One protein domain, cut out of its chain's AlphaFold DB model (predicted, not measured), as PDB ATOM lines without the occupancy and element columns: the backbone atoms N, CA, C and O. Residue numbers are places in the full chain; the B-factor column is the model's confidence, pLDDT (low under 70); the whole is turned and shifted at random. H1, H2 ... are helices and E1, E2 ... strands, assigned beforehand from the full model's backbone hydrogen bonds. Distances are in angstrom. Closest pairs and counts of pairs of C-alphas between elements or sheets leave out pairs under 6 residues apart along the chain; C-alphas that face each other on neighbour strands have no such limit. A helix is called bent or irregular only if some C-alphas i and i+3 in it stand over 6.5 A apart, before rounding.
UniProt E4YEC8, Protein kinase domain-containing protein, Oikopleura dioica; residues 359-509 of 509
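This is residues 359 to 509 of the 509 residues of the protein "Protein kinase domain-containing protein" of Oikopleura dioica (UniProt E4YEC8). What is the main picture? One strongly twisted sheet, E1 E10 E2 E5 E6 E7, folds back on itself so that E1, E10 and E2 partly face E6 and E7, while H1 and the small hairpin E8 E9 make a second, smaller lobe. Residues 390 to 395 of the hairpin E3 E4 and residues 431 to 442 of a long loop stick out. What is it made of? The printed part has 151 residues, with ten named strands and one named helix in the order E1 E2 E3 E4 E5 E6 E7 H1 E8 E9 E10; it is mostly strand, with antiparallel sheets. It is loose, with a radius of gyration of the C-alphas of 18.6 A, and flat, spanning 60 by 55 by 28 A.

How does the largest sheet run? It runs from edge strand E1, residues 359 to 367, through E10, residues 495 to 508, E2, residues 378 to 386, E5, residues 399 to 411, and E6, residues 414 to 418, to edge strand E7, residues 446 to 450. In that order, neighbours have within hydrogen-bond range N 360 and O 507 at 2.8 A, N 383 and O 496 at 2.8 A, N 382 and O 403 at 2.8 A, N 416 and O 409 at 2.9 A, and N 415 and O 449 at 2.7 A. How does it fold? It is a folded sheet, bent back into two leaves: E1 E10 E2 face E6 E7, with E5, which bends by 86 degrees at residue 408, as the hinge. The closest C-alphas of E7 and E10, those of Ile 449 and Phe 496, are 7.2 A apart. E5 E6 E7 form a meander, each strand the antiparallel neighbour of the one before. What lies beyond it? E2 runs on at 83 degrees into E3, residues 389 to 391, which forms a hairpin with E4, residues 394 to 396, with N 391 and O 394 at 3.0 A. E8, residues 473 to 476, and E9, residues 479 to 484, form a hairpin with N 474 and O 481 at 2.8 A; the closest C-alphas of E9 and E10, those of Ile 481 and Pro 499, are 7.9 A apart. Where is the helix? H1, residues 459 to 469, is not on the large sheet; its closest C-alphas to E9 are those of Val 462 and Leu 483, 6.7 A. Every O i to N i+4 pair in H1 is within hydrogen-bond range.

Where do the first and last strands lie? E1 begins at C-alpha 359 (26.510, -43.762, 44.902), and E10, 37.2 A long, ends at C-alpha 508 (25.169, -42.440, 48.486). How long are other elements? E5 measures 30.2 A, E1 25.9 A, E2 24.5 A, E9 16.4 A and H1 15.3 A.

How far does it reach? The two C-alphas farthest apart, those of Lys 436 and Gln 468, are 62.4 A apart. Is it continuous? The printed part has no cut, and its long link is E6 to E7, 27 residues. Where is confidence low? The pLDDT is under 70 at residues 390 to 396 and 419 to 446.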
ATOM      1  N   SER A 359      27.174 -45.051  45.055       97.50
ATOM      2  CA  SER A 359      26.510 -43.762  44.902       97.50
ATOM      3  C   SER A 359      26.003 -43.582  43.476       97.50
ATOM      4  O   SER A 359      26.529 -44.173  42.526       97.50
ATOM      5  N   THR A 360      24.982 -42.749  43.327       97.44
ATOM      6  CA  THR A 360      24.502 -42.252  42.036       97.44
ATOM      7  C   THR A 360      25.200 -40.945  41.676       97.44
ATOM      8  O   THR A 360      25.632 -40.207  42.557       97.44
ATOM      9  N   CYS A 361      25.299 -40.659  40.377       98.00
ATOM     10  CA  CYS A 361      25.843 -39.409  39.856       98.00
ATOM     11  C   CYS A 361      24.744 -38.673  39.091       98.00
ATOM     12  O   CYS A 361      24.073 -39.269  38.246       98.00
ATOM     13  N   LYS A 362      24.555 -37.389  39.395       97.50
ATOM     14  CA  LYS A 362      23.634 -36.492  38.690       97.50
ATOM     15  C   LYS A 362      24.349 -35.183  38.388       97.50
ATOM     16  O   LYS A 362      25.212 -34.759  39.152       97.50
ATOM     17  N   PHE A 363      23.984 -34.553  37.281       96.50
ATOM     18  CA  PHE A 363      24.429 -33.201  36.972       96.50
ATOM     19  C   PHE A 363      23.216 -32.284  36.855       96.50
ATOM     20  O   PHE A 363      22.127 -32.737  36.501       96.50
ATOM     21  N   GLU A 364      23.411 -31.012  37.175       95.12
ATOM     22  CA  GLU A 364      22.372 -29.986  37.113       95.12
ATOM     23  C   GLU A 364      22.844 -28.867  36.196       95.12
ATOM     24  O   GLU A 364      23.998 -28.440  36.272       95.12
ATOM     25  N   LYS A 365      21.946 -28.394  35.333       94.44
ATOM     26  CA  LYS A 365      22.160 -27.204  34.515       94.44
ATOM     27  C   LYS A 365      21.651 -26.000  35.297       94.44
ATOM     28  O   LYS A 365      20.507 -25.989  35.739       94.44
ATOM     29  N   VAL A 366      22.515 -25.016  35.491       93.00
ATOM     30  CA  VAL A 366      22.283 -23.858  36.352       93.00
ATOM     31  C   VAL A 366      22.439 -22.591  35.527       93.00
ATOM     32  O   VAL A 366      23.363 -22.486  34.722       93.00
ATOM     33  N   LEU A 367      21.541 -21.632  35.728       93.38
ATOM     34  CA  LEU A 367      21.588 -20.341  35.056       93.38
ATOM     35  C   LEU A 367      22.434 -19.351  35.874       93.38
ATOM     36  O   LEU A 367      22.196 -19.157  37.065       93.38
ATOM     37  N   LEU A 368      23.431 -18.737  35.244       93.38
ATOM     38  CA  LEU A 368      24.252 -17.671  35.813       93.38
ATOM     39  C   LEU A 368      23.554 -16.321  35.627       93.38
ATOM     40  O   LEU A 368      23.043 -16.016  34.555       93.38
ATOM     41  N   HIS A 369      23.526 -15.512  36.685       91.94
ATOM     42  CA  HIS A 369      22.933 -14.175  36.693       91.94
ATOM     43  C   HIS A 369      23.470 -13.337  37.870       91.94
ATOM     44  O   HIS A 369      24.176 -13.839  38.753       91.94
ATOM     45  N   GLU A 370      23.100 -12.055  37.921       89.56
ATOM     46  CA  GLU A 370      23.609 -11.090  38.911       89.56
ATOM     47  C   GLU A 370      23.408 -11.500  40.381       89.56
ATOM     48  O   GLU A 370      24.266 -11.222  41.213       89.56
ATOM     49  N   ASN A 371      22.322 -12.219  40.676       89.94
ATOM     50  CA  ASN A 371      21.940 -12.666  42.020       89.94
ATOM     51  C   ASN A 371      22.293 -14.141  42.271       89.94
ATOM     52  O   ASN A 371      21.833 -14.733  43.246       89.94
ATOM     53  N   PHE A 372      23.068 -14.760  41.376       92.19
ATOM     54  CA  PHE A 372      23.444 -16.161  41.502       92.19
ATOM     55  C   PHE A 372      24.282 -16.385  42.769       92.19
ATOM     56  O   PHE A 372      25.281 -15.696  42.997       92.19
ATOM     57  N   VAL A 373      23.895 -17.378  43.574       90.69
ATOM     58  CA  VAL A 373      24.595 -17.745  44.808       90.69
ATOM     59  C   VAL A 373      25.455 -18.971  44.551       90.69
ATOM     60  O   VAL A 373      24.960 -20.057  44.252       90.69
ATOM     61  N   PHE A 374      26.767 -18.804  44.701       89.06
ATOM     62  CA  PHE A 374      27.702 -19.908  44.576       89.06
ATOM     63  C   PHE A 374      27.591 -20.849  45.777       89.06
ATOM     64  O   PHE A 374      27.825 -20.443  46.914       89.06
ATOM     65  N   SER A 375      27.275 -22.113  45.513       88.12
ATOM     66  CA  SER A 375      27.198 -23.166  46.532       88.12
ATOM     67  C   SER A 375      28.293 -24.220  46.384       88.12
ATOM     68  O   SER A 375      28.731 -24.800  47.375       88.12
ATOM     69  N   ARG A 376      28.742 -24.481  45.151       91.75
ATOM     70  CA  ARG A 376      29.757 -25.486  44.827       91.75
ATOM     71  C   ARG A 376      30.375 -25.229  43.451       91.75
ATOM     72  O   ARG A 376      29.759 -24.514  42.659       91.75
ATOM     73  N   PRO A 377      31.532 -25.841  43.133       89.56
ATOM     74  CA  PRO A 377      32.172 -25.678  41.835       89.56
ATOM     75  C   PRO A 377      31.254 -26.026  40.666       89.56
ATOM     76  O   PRO A 377      30.540 -27.033  40.691       89.56
ATOM     77  N   LEU A 378      31.321 -25.195  39.630       91.75
ATOM     78  CA  LEU A 378      30.563 -25.344  38.392       91.75
ATOM     79  C   LEU A 378      31.523 -25.373  37.210       91.75
ATOM     80  O   LEU A 378      32.537 -24.678  37.210       91.75
ATOM     81  N   THR A 379      31.182 -26.119  36.169       90.75
ATOM     82  CA  THR A 379      31.840 -25.972  34.872       90.75
ATOM     83  C   THR A 379      31.091 -24.917  34.059       90.75
ATOM     84  O   THR A 379      29.871 -24.989  33.914       90.75
ATOM     85  N   VAL A 380      31.811 -23.913  33.562       90.62
ATOM     86  CA  VAL A 380      31.273 -22.774  32.797       90.62
ATOM     87  C   VAL A 380      31.952 -22.679  31.441       90.62
ATOM     88  O   VAL A 380      33.133 -23.014  31.318       90.62
ATOM     89  N   THR A 381      31.225 -22.240  30.422       89.25
ATOM     90  CA  THR A 381      31.791 -22.039  29.084       89.25
ATOM     91  C   THR A 381      32.058 -20.560  28.887       89.25
ATOM     92  O   THR A 381      31.134 -19.749  28.908       89.25
ATOM     93  N   GLY A 382      33.326 -20.200  28.724       87.12
ATOM     94  CA  GLY A 382      33.725 -18.852  28.361       87.12
ATOM     95  C   GLY A 382      33.763 -18.653  26.855       87.12
ATOM     96  O   GLY A 382      34.131 -19.569  26.120       87.12
ATOM     97  N   ALA A 383      33.449 -17.439  26.425       86.19
ATOM     98  CA  ALA A 383      33.601 -16.952  25.065       86.19
ATOM     99  C   ALA A 383      34.547 -15.743  25.051       86.19
ATOM    100  O   ALA A 383      34.475 -14.874  25.926       86.19
ATOM    101  N   ILE A 384      35.431 -15.680  24.058       83.06
ATOM    102  CA  ILE A 384      36.341 -14.553  23.832       83.06
ATOM    103  C   ILE A 384      36.542 -14.331  22.335       83.06
ATOM    104  O   ILE A 384      36.743 -15.284  21.586       83.06
ATOM    105  N   ILE A 385      36.543 -13.075  21.893       78.88
ATOM    106  CA  ILE A 385      36.983 -12.734  20.536       78.88
ATOM    107  C   ILE A 385      38.499 -12.591  20.545       78.88
ATOM    108  O   ILE A 385      39.046 -11.702  21.212       78.88
ATOM    109  N   ILE A 386      39.170 -13.465  19.795       76.00
ATOM    110  CA  ILE A 386      40.601 -13.348  19.523       76.00
ATOM    111  C   ILE A 386      40.751 -12.495  18.257       76.00
ATOM    112  O   ILE A 386      40.230 -12.894  17.213       76.00
ATOM    113  N   PRO A 387      41.443 -11.342  18.324       74.81
ATOM    114  CA  PRO A 387      41.627 -10.483  17.164       74.81
ATOM    115  C   PRO A 387      42.486 -11.175  16.109       74.81
ATOM    116  O   PRO A 387      43.341 -12.001  16.445       74.81
ATOM    117  N   HIS A 388      42.295 -10.763  14.860       77.50
ATOM    118  CA  HIS A 388      43.112 -11.171  13.722       77.50
ATOM    119  C   HIS A 388      44.617 -11.027  14.015       77.50
ATOM    120  O   HIS A 388      45.067  -9.994  14.529       77.50
ATOM    121  N   LYS A 389      45.406 -12.054  13.682       74.69
ATOM    122  CA  LYS A 389      46.865 -12.070  13.871       74.69
ATOM    123  C   LYS A 389      47.552 -12.757  12.703       74.69
ATOM    124  O   LYS A 389      47.105 -13.798  12.254       74.69
ATOM    125  N   ILE A 390      48.710 -12.233  12.315       68.69
ATOM    126  CA  ILE A 390      49.634 -12.912  11.405       68.69
ATOM    127  C   ILE A 390      50.837 -13.356  12.238       68.69
ATOM    128  O   ILE A 390      51.465 -12.527  12.898       68.69
ATOM    129  N   ILE A 391      51.133 -14.656  12.250       61.88
ATOM    130  CA  ILE A 391      52.280 -15.232  12.973       61.88
ATOM    131  C   ILE A 391      53.074 -16.070  11.978       61.88
ATOM    132  O   ILE A 391      52.513 -16.966  11.358       61.88
ATOM    133  N   ASP A 392      54.359 -15.757  11.802       67.00
ATOM    134  CA  ASP A 392      55.264 -16.469  10.885       67.00
ATOM    135  C   ASP A 392      54.720 -16.600   9.446       67.00
ATOM    136  O   ASP A 392      54.920 -17.604   8.769       67.00
ATOM    137  N   GLY A 393      54.001 -15.572   8.977       66.75
ATOM    138  CA  GLY A 393      53.377 -15.548   7.648       66.75
ATOM    139  C   GLY A 393      52.076 -16.352   7.530       66.75
ATOM    140  O   GLY A 393      51.484 -16.369   6.455       66.75
ATOM    141  N   ILE A 394      51.611 -16.982   8.614       59.88
ATOM    142  CA  ILE A 394      50.322 -17.674   8.678       59.88
ATOM    143  C   ILE A 394      49.260 -16.692   9.169       59.88
ATOM    144  O   ILE A 394      49.416 -16.061  10.220       59.88
ATOM    145  N   ASP A 395      48.185 -16.578   8.395       69.31
ATOM    146  CA  ASP A 395      47.036 -15.740   8.711       69.31
ATOM    147  C   ASP A 395      46.065 -16.460   9.663       69.31
ATOM    148  O   ASP A 395      45.613 -17.576   9.395       69.31
ATOM    149  N   TYR A 396      45.752 -15.818  10.790       66.31
ATOM    150  CA  TYR A 396      44.769 -16.273  11.765       66.31
ATOM    151  C   TYR A 396      43.627 -15.250  11.826       66.31
ATOM    152  O   TYR A 396      43.781 -14.211  12.482       66.31
ATOM    153  N   PRO A 397      42.472 -15.536  11.192       72.62
ATOM    154  CA  PRO A 397      41.351 -14.608  11.163       72.62
ATOM    155  C   PRO A 397      40.763 -14.375  12.559       72.62
ATOM    156  O   PRO A 397      40.899 -15.199  13.468       72.62
ATOM    157  N   GLU A 398      40.078 -13.239  12.716       78.38
ATOM    158  CA  GLU A 398      39.291 -12.956  13.918       78.38
ATOM    159  C   GLU A 398      38.238 -14.052  14.120       78.38
ATOM    160  O   GLU A 398      37.507 -14.409  13.195       78.38
ATOM    161  N   LYS A 399      38.188 -14.625  15.326       78.25
ATOM    162  CA  LYS A 399      37.289 -15.741  15.633       78.25
ATOM    163  C   LYS A 399      36.854 -15.715  17.093       78.25
ATOM    164  O   LYS A 399      37.665 -15.462  17.991       78.25
ATOM    165  N   VAL A 400      35.581 -16.036  17.328       76.88
ATOM    166  CA  VAL A 400      35.068 -16.340  18.668       76.88
ATOM    167  C   VAL A 400      35.617 -17.697  19.103       76.88
ATOM    168  O   VAL A 400      35.427 -18.718  18.440       76.88
ATOM    169  N   PHE A 401      36.328 -17.700  20.222       78.25
ATOM    170  CA  PHE A 401      36.890 -18.891  20.832       78.25
ATOM    171  C   PHE A 401      36.094 -19.264  22.081       78.25
ATOM    172  O   PHE A 401      35.820 -18.410  22.926       78.25
ATOM    173  N   PHE A 402      35.768 -20.551  22.206       80.19
ATOM    174  CA  PHE A 402      35.060 -21.106  23.354       80.19
ATOM    175  C   PHE A 402      35.995 -21.947  24.211       80.19
ATOM    176  O   PHE A 402      36.811 -22.713  23.697       80.19
ATOM    177  N   HIS A 403      35.856 -21.824  25.528       80.88
ATOM    178  CA  HIS A 403      36.701 -22.536  26.472       80.88
ATOM    179  C   HIS A 403      35.935 -22.966  27.718       80.88
ATOM    180  O   HIS A 403      35.283 -22.146  28.361       80.88
ATOM    181  N   GLN A 404      36.047 -24.238  28.095       84.12
ATOM    182  CA  GLN A 404      35.485 -24.725  29.349       84.12
ATOM    183  C   GLN A 404      36.415 -24.396  30.525       84.12
ATOM    184  O   GLN A 404      37.601 -24.716  30.490       84.12
ATOM    185  N   MET A 405      35.862 -23.795  31.573       84.25
ATOM    186  CA  MET A 405      36.560 -23.424  32.804       84.25
ATOM    187  C   MET A 405      35.790 -23.900  34.034       84.25
ATOM    188  O   MET A 405      34.596 -24.197  33.955       84.25
ATOM    189  N   THR A 406      36.450 -23.879  35.191       85.88
ATOM    190  CA  THR A 406      35.807 -24.132  36.485       85.88
ATOM    191  C   THR A 406      35.544 -22.809  37.203       85.88
ATOM    192  O   THR A 406      36.477 -22.056  37.492       85.88
ATOM    193  N   LEU A 407      34.281 -22.528  37.515       88.19
ATOM    194  CA  LEU A 407      33.885 -21.493  38.465       88.19
ATOM    195  C   LEU A 407      34.100 -22.029  39.881       88.19
ATOM    196  O   LEU A 407      33.486 -23.019  40.275       88.19
ATOM    197  N   ASP A 408      34.993 -21.374  40.617       77.88
ATOM    198  CA  ASP A 408      35.485 -21.828  41.922       77.88
ATOM    199  C   ASP A 408      34.815 -21.118  43.097       77.88
ATOM    200  O   ASP A 408      34.609 -21.717  44.145       77.88
ATOM    201  N   ARG A 409      34.491 -19.831  42.940       86.50
ATOM    202  CA  ARG A 409      33.783 -19.037  43.951       86.50
ATOM    203  C   ARG A 409      33.248 -17.738  43.367       86.50
ATOM    204  O   ARG A 409      33.560 -17.368  42.233       86.50
ATOM    205  N   ILE A 410      32.490 -17.017  44.185       88.81
ATOM    206  CA  ILE A 410      32.101 -15.632  43.935       88.81
ATOM    207  C   ILE A 410      32.725 -14.746  45.004       88.81
ATOM    208  O   ILE A 410      32.669 -15.055  46.191       88.81
ATOM    209  N   GLU A 411      33.330 -13.645  44.577       89.69
ATOM    210  CA  GLU A 411      33.983 -12.682  45.458       89.69
ATOM    211  C   GLU A 411      33.653 -11.269  44.973       89.69
ATOM    212  O   GLU A 411      33.895 -10.942  43.812       89.69
ATOM    213  N   ASN A 412      33.090 -10.433  45.851       89.62
ATOM    214  CA  ASN A 412      32.754  -9.032  45.560       89.62
ATOM    215  C   ASN A 412      31.902  -8.841  44.286       89.62
ATOM    216  O   ASN A 412      32.178  -7.964  43.465       89.62
ATOM    217  N   GLY A 413      30.881  -9.685  44.090       89.75
ATOM    218  CA  GLY A 413      30.008  -9.621  42.911       89.75
ATOM    219  C   GLY A 413      30.684 -10.071  41.610       89.75
ATOM    220  O   GLY A 413      30.278  -9.655  40.519       89.75
ATOM    221  N   GLN A 414      31.757 -10.864  41.699       91.56
ATOM    222  CA  GLN A 414      32.487 -11.396  40.551       91.56
ATOM    223  C   GLN A 414      32.596 -12.916  40.610       91.56
ATOM    224  O   GLN A 414      32.988 -13.478  41.629       91.56
ATOM    225  N   TYR A 415      32.336 -13.559  39.478       91.44
ATOM    226  CA  TYR A 415      32.727 -14.930  39.198       91.44
ATOM    227  C   TYR A 415      34.248 -15.039  39.160       91.44
ATOM    228  O   TYR A 415      34.911 -14.324  38.405       91.44
ATOM    229  N   VAL A 416      34.786 -15.945  39.971       87.19
ATOM    230  CA  VAL A 416      36.214 -16.244  40.064       87.19
ATOM    231  C   VAL A 416      36.456 -17.587  39.385       87.19
ATOM    232  O   VAL A 416      36.071 -18.636  39.906       87.19
ATOM    233  N   LEU A 417      37.063 -17.549  38.202       83.38
ATOM    234  CA  LEU A 417      37.267 -18.719  37.354       83.38
ATOM    235  C   LEU A 417      38.719 -19.182  37.403       83.38
ATOM    236  O   LEU A 417      39.654 -18.381  37.295       83.38
ATOM    237  N   GLN A 418      38.896 -20.494  37.495       73.75
ATOM    238  CA  GLN A 418      40.183 -21.139  37.288       73.75
ATOM    239  C   GLN A 418      40.392 -21.334  35.785       73.75
ATOM    240  O   GLN A 418      39.638 -22.053  35.128       73.75
ATOM    241  N   ASN A 419      41.408 -20.661  35.241       62.81
ATOM    242  CA  ASN A 419      41.789 -20.761  33.839       62.81
ATOM    243  C   ASN A 419      43.117 -21.512  33.709       62.81
ATOM    244  O   ASN A 419      44.136 -21.088  34.247       62.81
ATOM    245  N   ASN A 420      43.097 -22.597  32.942       53.38
ATOM    246  CA  ASN A 420      44.244 -23.477  32.744       53.38
ATOM    247  C   ASN A 420      44.955 -23.250  31.395       53.38
ATOM    248  O   ASN A 420      45.826 -24.045  31.042       53.38
ATOM    249  N   GLN A 421      44.568 -22.236  30.607       48.25
ATOM    250  CA  GLN A 421      45.012 -22.086  29.214       48.25
ATOM    251  C   GLN A 421      45.856 -20.831  28.932       48.25
ATOM    252  O   GLN A 421      46.689 -20.865  28.028       48.25
ATOM    253  N   PHE A 422      45.694 -19.723  29.662       43.06
ATOM    254  CA  PHE A 422      46.274 -18.445  29.223       43.06
ATOM    255  C   PHE A 422      47.267 -17.852  30.219       43.06
ATOM    256  O   PHE A 422      46.914 -17.553  31.351       43.06
ATOM    257  N   SER A 423      48.495 -17.600  29.753       41.22
ATOM    258  CA  SER A 423      49.392 -16.604  30.353       41.22
ATOM    259  C   SER A 423      49.064 -15.233  29.766       41.22
ATOM    260  O   SER A 423      49.770 -14.720  28.900       41.22
ATOM    261  N   ASP A 424      47.927 -14.663  30.163       37.47
ATOM    262  CA  ASP A 424      47.522 -13.362  29.644       37.47
ATOM    263  C   ASP A 424      48.242 -12.229  30.392       37.47
ATOM    264  O   ASP A 424      48.094 -12.063  31.606       37.47
ATOM    265  N   LYS A 425      49.028 -11.426  29.665       38.28
ATOM    266  CA  LYS A 425      49.735 -10.251  30.212       38.28
ATOM    267  C   LYS A 425      48.774  -9.147  30.676       38.28
ATOM    268  O   LYS A 425      49.204  -8.241  31.377       38.28
ATOM    269  N   SER A 426      47.495  -9.220  30.310       38.41
ATOM    270  CA  SER A 426      46.456  -8.248  30.680       38.41
ATOM    271  C   SER A 426      46.037  -8.295  32.162       38.41
ATOM    272  O   SER A 426      45.300  -7.425  32.618       38.41
ATOM    273  N   SER A 427      46.521  -9.276  32.932       35.88
ATOM    274  CA  SER A 427      46.128  -9.522  34.330       35.88
ATOM    275  C   SER A 427      47.202  -9.168  35.375       35.88
ATOM    276  O   SER A 427      47.123  -9.586  36.531       35.88
ATOM    277  N   THR A 428      48.203  -8.355  35.018       32.84
ATOM    278  CA  THR A 428      49.192  -7.854  35.985       32.84
ATOM    279  C   THR A 428      48.628  -6.697  36.810       32.84
ATOM    280  O   THR A 428      48.775  -5.530  36.453       32.84
ATOM    281  N   GLY A 429      48.002  -7.013  37.941       30.94
ATOM    282  CA  GLY A 429      47.842  -6.062  39.038       30.94
ATOM    283  C   GLY A 429      49.149  -5.960  39.825       30.94
ATOM    284  O   GLY A 429      49.541  -6.907  40.503       30.94
ATOM    285  N   THR A 430      49.843  -4.829  39.736       25.41
ATOM    286  CA  THR A 430      51.021  -4.524  40.559       25.41
ATOM    287  C   THR A 430      50.575  -4.222  41.993       25.41
ATOM    288  O   THR A 430      49.948  -3.196  42.236       25.41
ATOM    289  N   PHE A 431      50.916  -5.083  42.954       28.02
ATOM    290  CA  PHE A 431      50.838  -4.765  44.385       28.02
ATOM    291  C   PHE A 431      52.260  -4.621  44.938       28.02
ATOM    292  O   PHE A 431      52.996  -5.600  45.040       28.02
ATOM    293  N   ASN A 432      52.645  -3.396  45.298       27.78
ATOM    294  CA  ASN A 432      53.865  -3.134  46.059       27.78
ATOM    295  C   ASN A 432      53.562  -3.335  47.545       27.78
ATOM    296  O   ASN A 432      52.880  -2.506  48.144       27.78
ATOM    297  N   LEU A 433      54.085  -4.403  48.151       25.78
ATOM    298  CA  LEU A 433      54.072  -4.549  49.605       25.78
ATOM    299  C   LEU A 433      55.459  -4.981  50.118       25.78
ATOM    300  O   LEU A 433      55.873  -6.120  49.947       25.78
ATOM    301  N   PHE A 434      56.130  -4.012  50.746       29.72
ATOM    302  CA  PHE A 434      57.351  -4.054  51.567       29.72
ATOM    303  C   PHE A 434      58.692  -4.509  50.952       29.72
ATOM    304  O   PHE A 434      58.902  -5.613  50.462       29.72
ATOM    305  N   SER A 435      59.662  -3.603  51.086       35.78
ATOM    306  CA  SER A 435      60.964  -3.520  50.424       35.78
ATOM    307  C   SER A 435      62.126  -4.224  51.140       35.78
ATOM    308  O   SER A 435      63.246  -3.713  51.098       35.78
ATOM    309  N   LYS A 436      61.937  -5.376  51.804       34.50
ATOM    310  CA  LYS A 436      63.079  -5.973  52.542       34.50
ATOM    311  C   LYS A 436      63.261  -7.488  52.558       34.50
ATOM    312  O   LYS A 436      64.283  -7.934  53.062       34.50
ATOM    313  N   PHE A 437      62.393  -8.268  51.919       33.34
ATOM    314  CA  PHE A 437      62.647  -9.693  51.678       33.34
ATOM    315  C   PHE A 437      62.227 -10.055  50.254       33.34
ATOM    316  O   PHE A 437      61.060  -9.957  49.888       33.34
ATOM    317  N   LYS A 438      63.198 -10.431  49.416       32.47
ATOM    318  CA  LYS A 438      62.990 -10.792  48.007       32.47
ATOM    319  C   LYS A 438      62.443 -12.226  47.918       32.47
ATOM    320  O   LYS A 438      63.163 -13.153  47.574       32.47
ATOM    321  N   ILE A 439      61.164 -12.394  48.246       28.41
ATOM    322  CA  ILE A 439      60.347 -13.534  47.811       28.41
ATOM    323  C   ILE A 439      59.379 -12.971  46.770       28.41
ATOM    324  O   ILE A 439      58.429 -12.263  47.097       28.41
ATOM    325  N   THR A 440      59.648 -13.217  45.490       30.11
ATOM    326  CA  THR A 440      58.733 -12.864  44.399       30.11
ATOM    327  C   THR A 440      57.521 -13.792  44.446       30.11
ATOM    328  O   THR A 440      57.592 -14.935  44.008       30.11
ATOM    329  N   LYS A 441      56.411 -13.303  45.005       32.72
ATOM    330  CA  LYS A 441      55.109 -13.979  45.032       32.72
ATOM    331  C   LYS A 441      54.508 -13.973  43.617       32.72
ATOM    332  O   LYS A 441      54.106 -12.924  43.118       32.72
ATOM    333  N   THR A 442      54.496 -15.125  42.956       38.59
ATOM    334  CA  THR A 442      53.967 -15.304  41.592       38.59
ATOM    335  C   THR A 442      52.442 -15.119  41.562       38.59
ATOM    336  O   THR A 442      51.726 -15.660  42.402       38.59
ATOM    337  N   ILE A 443      51.941 -14.331  40.603       36.06
ATOM    338  CA  ILE A 443      50.520 -13.973  40.447       36.06
ATOM    339  C   ILE A 443      49.743 -15.155  39.842       36.06
ATOM    340  O   ILE A 443      50.101 -15.667  38.785       36.06
ATOM    341  N   ILE A 444      48.662 -15.566  40.509       42.69
ATOM    342  CA  ILE A 444      47.689 -16.558  40.028       42.69
ATOM    343  C   ILE A 444      46.872 -15.928  38.882       42.69
ATOM    344  O   ILE A 444      46.252 -14.883  39.086       42.69
ATOM    345  N   LEU A 445      46.827 -16.553  37.698       55.28
ATOM    346  CA  LEU A 445      45.973 -16.134  36.573       55.28
ATOM    347  C   LEU A 445      44.515 -16.540  36.825       55.28
ATOM    348  O   LEU A 445      44.023 -17.561  36.353       55.28
ATOM    349  N   VAL A 446      43.826 -15.736  37.625       66.56
ATOM    350  CA  VAL A 446      42.395 -15.871  37.901       66.56
ATOM    351  C   VAL A 446      41.624 -15.001  36.915       66.56
ATOM    352  O   VAL A 446      41.829 -13.786  36.884       66.56
ATOM    353  N   ILE A 447      40.704 -15.586  36.144       80.38
ATOM    354  CA  ILE A 447      39.751 -14.779  35.375       80.38
ATOM    355  C   ILE A 447      38.651 -14.318  36.331       80.38
ATOM    356  O   ILE A 447      38.030 -15.127  37.020       80.38
ATOM    357  N   ARG A 448      38.402 -13.007  36.360       86.94
ATOM    358  CA  ARG A 448      37.314 -12.397  37.130       86.94
ATOM    359  C   ARG A 448      36.304 -11.758  36.187       86.94
ATOM    360  O   ARG A 448      36.659 -10.861  35.425       86.94
ATOM    361  N   ILE A 449      35.048 -12.184  36.267       90.19
ATOM    362  CA  ILE A 449      33.939 -11.654  35.457       90.19
ATOM    363  C   ILE A 449      32.859 -11.162  36.416       90.19
ATOM    364  O   ILE A 449      32.478 -11.886  37.326       90.19
ATOM    365  N   LYS A 450      32.382  -9.919  36.277       89.88
ATOM    366  CA  LYS A 450      31.320  -9.402  37.163       89.88
ATOM    367  C   LYS A 450      30.014 -10.152  36.898       89.88
ATOM    368  O   LYS A 450      29.690 -10.375  35.740       89.88
ATOM    369  N   GLN A 451      29.239 -10.461  37.937       90.56
ATOM    370  CA  GLN A 451      27.962 -11.177  37.779       90.56
ATOM    371  C   GLN A 451      26.929 -10.386  36.969       90.56
ATOM    372  O   GLN A 451      26.118 -10.962  36.257       90.56
ATOM    373  N   ARG A 452      27.003  -9.053  37.053       87.19
ATOM    374  CA  ARG A 452      26.174  -8.114  36.285       87.19
ATOM    375  C   ARG A 452      26.643  -7.889  34.843       87.19
ATOM    376  O   ARG A 452      26.164  -6.964  34.201       87.19
ATOM    377  N   TYR A 453      27.691  -8.577  34.380       84.25
ATOM    378  CA  TYR A 453      28.104  -8.435  32.984       84.25
ATOM    379  C   TYR A 453      27.154  -9.203  32.067       84.25
ATOM    380  O   TYR A 453      26.647 -10.250  32.475       84.25
ATOM    381  N   PRO A 454      26.953  -8.709  30.833       81.56
ATOM    382  CA  PRO A 454      26.206  -9.449  29.833       81.56
ATOM    383  C   PRO A 454      26.825 -10.827  29.596       81.56
ATOM    384  O   PRO A 454      28.042 -11.004  29.720       81.56
ATOM    385  N   HIS A 455      25.988 -11.796  29.254       90.81
ATOM    386  CA  HIS A 455      26.409 -13.153  28.921       90.81
ATOM    387  C   HIS A 455      26.501 -13.318  27.405       90.81
ATOM    388  O   HIS A 455      25.814 -12.645  26.650       90.81
ATOM    389  N   TYR A 456      27.365 -14.211  26.936       92.00
ATOM    390  CA  TYR A 456      27.479 -14.498  25.512       92.00
ATOM    391  C   TYR A 456      26.369 -15.452  25.051       92.00
ATOM    392  O   TYR A 456      26.136 -16.480  25.690       92.00
ATOM    393  N   ALA A 457      25.771 -15.183  23.893       90.12
ATOM    394  CA  ALA A 457      24.955 -16.141  23.152       90.12
ATOM    395  C   ALA A 457      25.290 -16.095  21.654       90.12
ATOM    396  O   ALA A 457      25.833 -15.115  21.159       90.12
ATOM    397  N   ALA A 458      24.999 -17.177  20.926       86.31
ATOM    398  CA  ALA A 458      25.283 -17.243  19.492       86.31
ATOM    399  C   ALA A 458      24.466 -16.208  18.705       86.31
ATOM    400  O   ALA A 458      23.324 -15.915  19.065       86.31
ATOM    401  N   GLU A 459      25.024 -15.704  17.602       86.75
ATOM    402  CA  GLU A 459      24.400 -14.642  16.809       86.75
ATOM    403  C   GLU A 459      22.959 -14.910  16.378       86.75
ATOM    404  O   GLU A 459      22.108 -14.078  16.708       86.75
ATOM    405  N   PRO A 460      22.622 -16.090  15.823       87.06
ATOM    406  CA  PRO A 460      21.251 -16.358  15.407       87.06
ATOM    407  C   PRO A 460      20.255 -16.294  16.567       87.06
ATOM    408  O   PRO A 460      19.082 -15.992  16.366       87.06
ATOM    409  N   PHE A 461      20.710 -16.582  17.792       87.50
ATOM    410  CA  PHE A 461      19.867 -16.543  18.979       87.50
ATOM    411  C   PHE A 461      19.593 -15.107  19.430       87.50
ATOM    412  O   PHE A 461      18.437 -14.755  19.653       87.50
ATOM    413  N   VAL A 462      20.634 -14.274  19.530       87.75
ATOM    414  CA  VAL A 462      20.490 -12.872  19.960       87.75
ATOM    415  C   VAL A 462      19.703 -12.070  18.928       87.75
ATOM    416  O   VAL A 462      18.752 -11.390  19.294       87.75
ATOM    417  N   SER A 463      20.016 -12.222  17.638       86.69
ATOM    418  CA  SER A 463      19.307 -11.521  16.564       86.69
ATOM    419  C   SER A 463      17.830 -11.917  16.504       86.69
ATOM    420  O   SER A 463      16.965 -11.071  16.303       86.69
ATOM    421  N   ASN A 464      17.499 -13.194  16.726       88.94
ATOM    422  CA  ASN A 464      16.102 -13.622  16.807       88.94
ATOM    423  C   ASN A 464      15.385 -13.031  18.034       88.94
ATOM    424  O   ASN A 464      14.242 -12.594  17.924       88.94
ATOM    425  N   LEU A 465      16.054 -12.978  19.188       89.38
ATOM    426  CA  LEU A 465      15.504 -12.397  20.413       89.38
ATOM    427  C   LEU A 465      15.205 -10.898  20.256       89.38
ATOM    428  O   LEU A 465      14.121 -10.443  20.627       89.38
ATOM    429  N   GLU A 466      16.123 -10.158  19.642       87.75
ATOM    430  CA  GLU A 466      15.953  -8.735  19.359       87.75
ATOM    431  C   GLU A 466      14.850  -8.491  18.330       87.75
ATOM    432  O   GLU A 466      13.988  -7.645  18.545       87.75
ATOM    433  N   ASN A 467      14.781  -9.296  17.266       88.06
ATOM    434  CA  ASN A 467      13.702  -9.198  16.280       88.06
ATOM    435  C   ASN A 467      12.312  -9.445  16.891       88.06
ATOM    436  O   ASN A 467      11.323  -8.885  16.421       88.06
ATOM    437  N   GLN A 468      12.221 -10.300  17.914       88.75
ATOM    438  CA  GLN A 468      10.954 -10.631  18.567       88.75
ATOM    439  C   GLN A 468      10.562  -9.639  19.662       88.75
ATOM    440  O   GLN A 468       9.377  -9.348  19.819       88.75
ATOM    441  N   THR A 469      11.528  -9.160  20.447       87.31
ATOM    442  CA  THR A 469      11.255  -8.403  21.681       87.31
ATOM    443  C   THR A 469      11.701  -6.941  21.624       87.31
ATOM    444  O   THR A 469      11.280  -6.150  22.465       87.31
ATOM    445  N   GLY A 470      12.514  -6.568  20.633       87.00
ATOM    446  CA  GLY A 470      13.166  -5.261  20.532       87.00
ATOM    447  C   GLY A 470      14.357  -5.081  21.475       87.00
ATOM    448  O   GLY A 470      14.847  -3.963  21.605       87.00
ATOM    449  N   ASP A 471      14.794  -6.145  22.154       87.50
ATOM    450  CA  ASP A 471      15.877  -6.116  23.136       87.50
ATOM    451  C   ASP A 471      16.686  -7.430  23.120       87.50
ATOM    452  O   ASP A 471      16.218  -8.470  22.651       87.50
ATOM    453  N   ASN A 472      17.898  -7.409  23.670       88.88
ATOM    454  CA  ASN A 472      18.791  -8.565  23.807       88.88
ATOM    455  C   ASN A 472      18.674  -9.242  25.191       88.88
ATOM    456  O   ASN A 472      19.602  -9.922  25.642       88.88
ATOM    457  N   ILE A 473      17.538  -9.070  25.878       89.19
ATOM    458  CA  ILE A 473      17.286  -9.619  27.218       89.19
ATOM    459  C   ILE A 473      16.629 -10.994  27.136       89.19
ATOM    460  O   ILE A 473      15.469 -11.147  26.755       89.19
ATOM    461  N   PHE A 474      17.355 -12.012  27.587       87.81
ATOM    462  CA  PHE A 474      16.826 -13.351  27.796       87.81
ATOM    463  C   PHE A 474      16.092 -13.438  29.135       87.81
ATOM    464  O   PHE A 474      16.618 -13.027  30.173       87.81
ATOM    465  N   ILE A 475      14.876 -13.986  29.106       86.12
ATOM    466  CA  ILE A 475      14.015 -14.141  30.279       86.12
ATOM    467  C   ILE A 475      13.798 -15.630  30.544       86.12
ATOM    468  O   ILE A 475      13.274 -16.343  29.691       86.12
ATOM    469  N   ASP A 476      14.156 -16.076  31.748       85.62
ATOM    470  CA  ASP A 476      13.867 -17.422  32.253       85.62
ATOM    471  C   ASP A 476      13.182 -17.307  33.623       85.62
ATOM    472  O   ASP A 476      13.799 -16.970  34.642       85.62
ATOM    473  N   GLY A 477      11.859 -17.483  33.630       87.06
ATOM    474  CA  GLY A 477      11.016 -17.185  34.786       87.06
ATOM    475  C   GLY A 477      11.147 -15.720  35.220       87.06
ATOM    476  O   GLY A 477      10.781 -14.808  34.482       87.06
ATOM    477  N   ASN A 478      11.678 -15.496  36.424       86.38
ATOM    478  CA  ASN A 478      11.894 -14.156  36.988       86.38
ATOM    479  C   ASN A 478      13.314 -13.612  36.745       86.38
ATOM    480  O   ASN A 478      13.630 -12.508  37.191       86.38
ATOM    481  N   ILE A 479      14.186 -14.384  36.095       88.44
ATOM    482  CA  ILE A 479      15.574 -14.001  35.842       88.44
ATOM    483  C   ILE A 479      15.650 -13.309  34.483       88.44
ATOM    484  O   ILE A 479      15.129 -13.813  33.490       88.44
ATOM    485  N   LYS A 480      16.323 -12.156  34.448       88.88
ATOM    486  CA  LYS A 480      16.628 -11.405  33.227       88.88
ATOM    487  C   LYS A 480      18.132 -11.384  33.012       88.88
ATOM    488  O   LYS A 480      18.877 -11.077  33.943       88.88
ATOM    489  N   ILE A 481      18.570 -11.707  31.802       89.94
ATOM    490  CA  ILE A 481      19.984 -11.764  31.434       89.94
ATOM    491  C   ILE A 481      20.175 -10.998  30.139       89.94
ATOM    492  O   ILE A 481      19.599 -11.349  29.117       89.94
ATOM    493  N   GLU A 482      21.017  -9.975  30.178       90.81
ATOM    494  CA  GLU A 482      21.472  -9.288  28.973       90.81
ATOM    495  C   GLU A 482      22.428 -10.197  28.192       90.81
ATOM    496  O   GLU A 482      23.384 -10.739  28.766       90.81
ATOM    497  N   LEU A 483      22.170 -10.377  26.895       91.94
ATOM    498  CA  LEU A 483      22.974 -11.208  26.009       91.94
ATOM    499  C   LEU A 483      23.764 -10.379  25.000       91.94
ATOM    500  O   LEU A 483      23.267  -9.422  24.425       91.94
ATOM    501  N   ILE A 484      24.991 -10.796  24.720       91.38
ATOM    502  CA  ILE A 484      25.850 -10.189  23.703       91.38
ATOM    503  C   ILE A 484      26.398 -11.246  22.749       91.38
ATOM    504  O   ILE A 484      26.434 -12.437  23.063       91.38
ATOM    505  N   ASN A 485      26.892 -10.787  21.605       89.38
ATOM    506  CA  ASN A 485      27.624 -11.591  20.634       89.38
ATOM    507  C   ASN A 485      28.624 -10.699  19.868       89.38
ATOM    508  O   ASN A 485      28.805  -9.520  20.187       89.38
ATOM    509  N   GLU A 486      29.270 -11.251  18.848       85.31
ATOM    510  CA  GLU A 486      30.216 -10.552  17.978       85.31
ATOM    511  C   GLU A 486      29.642  -9.336  17.224       85.31
ATOM    512  O   GLU A 486      30.398  -8.417  16.914       85.31
ATOM    513  N   GLN A 487      28.334  -9.294  16.965       79.12
ATOM    514  CA  GLN A 487      27.634  -8.171  16.329       79.12
ATOM    515  C   GLN A 487      27.132  -7.133  17.353       79.12
ATOM    516  O   GLN A 487      27.144  -5.936  17.072       79.12
ATOM    517  N   TYR A 488      26.777  -7.564  18.568       75.19
ATOM    518  CA  TYR A 488      26.248  -6.732  19.654       75.19
ATOM    519  C   TYR A 488      27.296  -6.487  20.744       75.19
ATOM    520  O   TYR A 488      27.190  -6.963  21.873       75.19
ATOM    521  N   TYR A 489      28.308  -5.681  20.413       73.56
ATOM    522  CA  TYR A 489      29.202  -5.044  21.389       73.56
ATOM    523  C   TYR A 489      30.109  -5.963  22.228       73.56
ATOM    524  O   TYR A 489      30.627  -5.508  23.250       73.56
ATOM    525  N   MET A 490      30.388  -7.208  21.822       85.75
ATOM    526  CA  MET A 490      31.399  -8.032  22.502       85.75
ATOM    527  C   MET A 490      32.819  -7.461  22.286       85.75
ATOM    528  O   MET A 490      33.351  -7.520  21.176       85.75
ATOM    529  N   PRO A 491      33.500  -6.912  23.316       84.12
ATOM    530  CA  PRO A 491      34.831  -6.342  23.153       84.12
ATOM    531  C   PRO A 491      35.890  -7.431  22.944       84.12
ATOM    532  O   PRO A 491      35.870  -8.483  23.586       84.12
ATOM    533  N   ARG A 492      36.874  -7.138  22.087       82.12
ATOM    534  CA  ARG A 492      38.021  -8.018  21.804       82.12
ATOM    535  C   ARG A 492      38.863  -8.273  23.054       82.12
ATOM    536  O   ARG A 492      39.014  -7.390  23.896       82.12
ATOM    537  N   ASN A 493      39.474  -9.458  23.134       77.88
ATOM    538  CA  ASN A 493      40.334  -9.887  24.247       77.88
ATOM    539  C   ASN A 493      39.669  -9.809  25.637       77.88
ATOM    540  O   ASN A 493      40.354  -9.667  26.650       77.88
ATOM    541  N   ARG A 494      38.337  -9.896  25.706       84.19
ATOM    542  CA  ARG A 494      37.588  -9.919  26.961       84.19
ATOM    543  C   ARG A 494      36.747 -11.183  27.049       84.19
ATOM    544  O   ARG A 494      36.076 -11.555  26.092       84.19
ATOM    545  N   TRP A 495      36.795 -11.822  28.214       86.00
ATOM    546  CA  TRP A 495      36.012 -13.017  28.498       86.00
ATOM    547  C   TRP A 495      34.577 -12.678  28.883       86.00
ATOM    548  O   TRP A 495      34.332 -11.800  29.714       86.00
ATOM    549  N   PHE A 496      33.664 -13.458  28.323       90.56
ATOM    550  CA  PHE A 496      32.255 -13.533  28.680       90.56
ATOM    551  C   PHE A 496      31.893 -14.978  28.984       90.56
ATOM    552  O   PHE A 496      32.633 -15.887  28.610       90.56
ATOM    553  N   LEU A 497      30.781 -15.198  29.677       91.56
ATOM    554  CA  LEU A 497      30.278 -16.537  29.974       91.56
ATOM    555  C   LEU A 497      29.015 -16.799  29.175       91.56
ATOM    556  O   LEU A 497      28.200 -15.898  29.013       91.56
ATOM    557  N   LEU A 498      28.833 -18.038  28.732       92.00
ATOM    558  CA  LEU A 498      27.503 -18.510  28.375       92.00
ATOM    559  C   LEU A 498      26.624 -18.513  29.643       92.00
ATOM    560  O   LEU A 498      27.146 -18.771  30.731       92.00
ATOM    561  N   PRO A 499      25.305 -18.267  29.524       91.75
ATOM    562  CA  PRO A 499      24.401 -18.219  30.675       91.75
ATOM    563  C   PRO A 499      24.356 -19.520  31.474       91.75
ATOM    564  O   PRO A 499      24.171 -19.494  32.684       91.75
ATOM    565  N   TYR A 500      24.513 -20.666  30.813       92.19
ATOM    566  CA  TYR A 500      24.398 -21.961  31.470       92.19
ATOM    567  C   TYR A 500      25.744 -22.484  31.973       92.19
ATOM    568  O   TYR A 500      26.743 -22.526  31.252       92.19
ATOM    569  N   ALA A 501      25.721 -22.952  33.215       93.69
ATOM    570  CA  ALA A 501      26.786 -23.666  33.895       93.69
ATOM    571  C   ALA A 501      26.293 -25.049  34.330       93.69
ATOM    572  O   ALA A 501      25.088 -25.284  34.413       93.69
ATOM    573  N   TYR A 502      27.212 -25.957  34.654       95.50
ATOM    574  CA  TYR A 502      26.842 -27.299  35.106       95.50
ATOM    575  C   TYR A 502      27.482 -27.640  36.445       95.50
ATOM    576  O   TYR A 502      28.677 -27.422  36.651       95.50
ATOM    577  N   SER A 503      26.676 -28.188  37.348       94.69
ATOM    578  CA  SER A 503      27.103 -28.741  38.633       94.69
ATOM    579  C   SER A 503      27.066 -30.267  38.571       94.69
ATOM    580  O   SER A 503      26.351 -30.842  37.750       94.69
ATOM    581  N   LEU A 504      27.828 -30.935  39.438       95.88
ATOM    582  CA  LEU A 504      27.797 -32.389  39.574       95.88
ATOM    583  C   LEU A 504      27.636 -32.774  41.038       95.88
ATOM    584  O   LEU A 504      28.333 -32.245  41.905       95.88
ATOM    585  N   LYS A 505      26.741 -33.726  41.298       97.12
ATOM    586  CA  LYS A 505      26.436 -34.239  42.628       97.12
ATOM    587  C   LYS A 505      26.528 -35.757  42.666       97.12
ATOM    588  O   LYS A 505      26.028 -36.441  41.768       97.12
ATOM    589  N   LEU A 506      27.134 -36.264  43.733       98.25
ATOM    590  CA  LEU A 506      27.116 -37.679  44.081       98.25
ATOM    591  C   LEU A 506      26.176 -37.895  45.270       98.25
ATOM    592  O   LEU A 506      26.149 -37.090  46.193       98.25
ATOM    593  N   THR A 507      25.396 -38.971  45.248       97.94
ATOM    594  CA  THR A 507      24.482 -39.315  46.349       97.94
ATOM    595  C   THR A 507      24.666 -40.781  46.700       97.94
ATOM    596  O   THR A 507      24.470 -41.627  45.826       97.94
ATOM    597  N   GLU A 508      25.057 -41.075  47.942       96.38
ATOM    598  CA  GLU A 508      25.169 -42.440  48.486       96.38
ATOM    599  C   GLU A 508      23.858 -43.227  48.278       96.38
ATOM    600  O   GLU A 508      22.775 -42.638  48.313       96.38
ATOM    601  N   ILE A 509      23.972 -44.526  47.973       92.88
ATOM    602  CA  ILE A 509      22.843 -45.452  47.749       92.88
ATOM    603  C   ILE A 509      22.595 -46.285  48.996       92.88
ATOM    604  O   ILE A 509      23.594 -46.852  49.499       92.88
TER     605      ILE A 509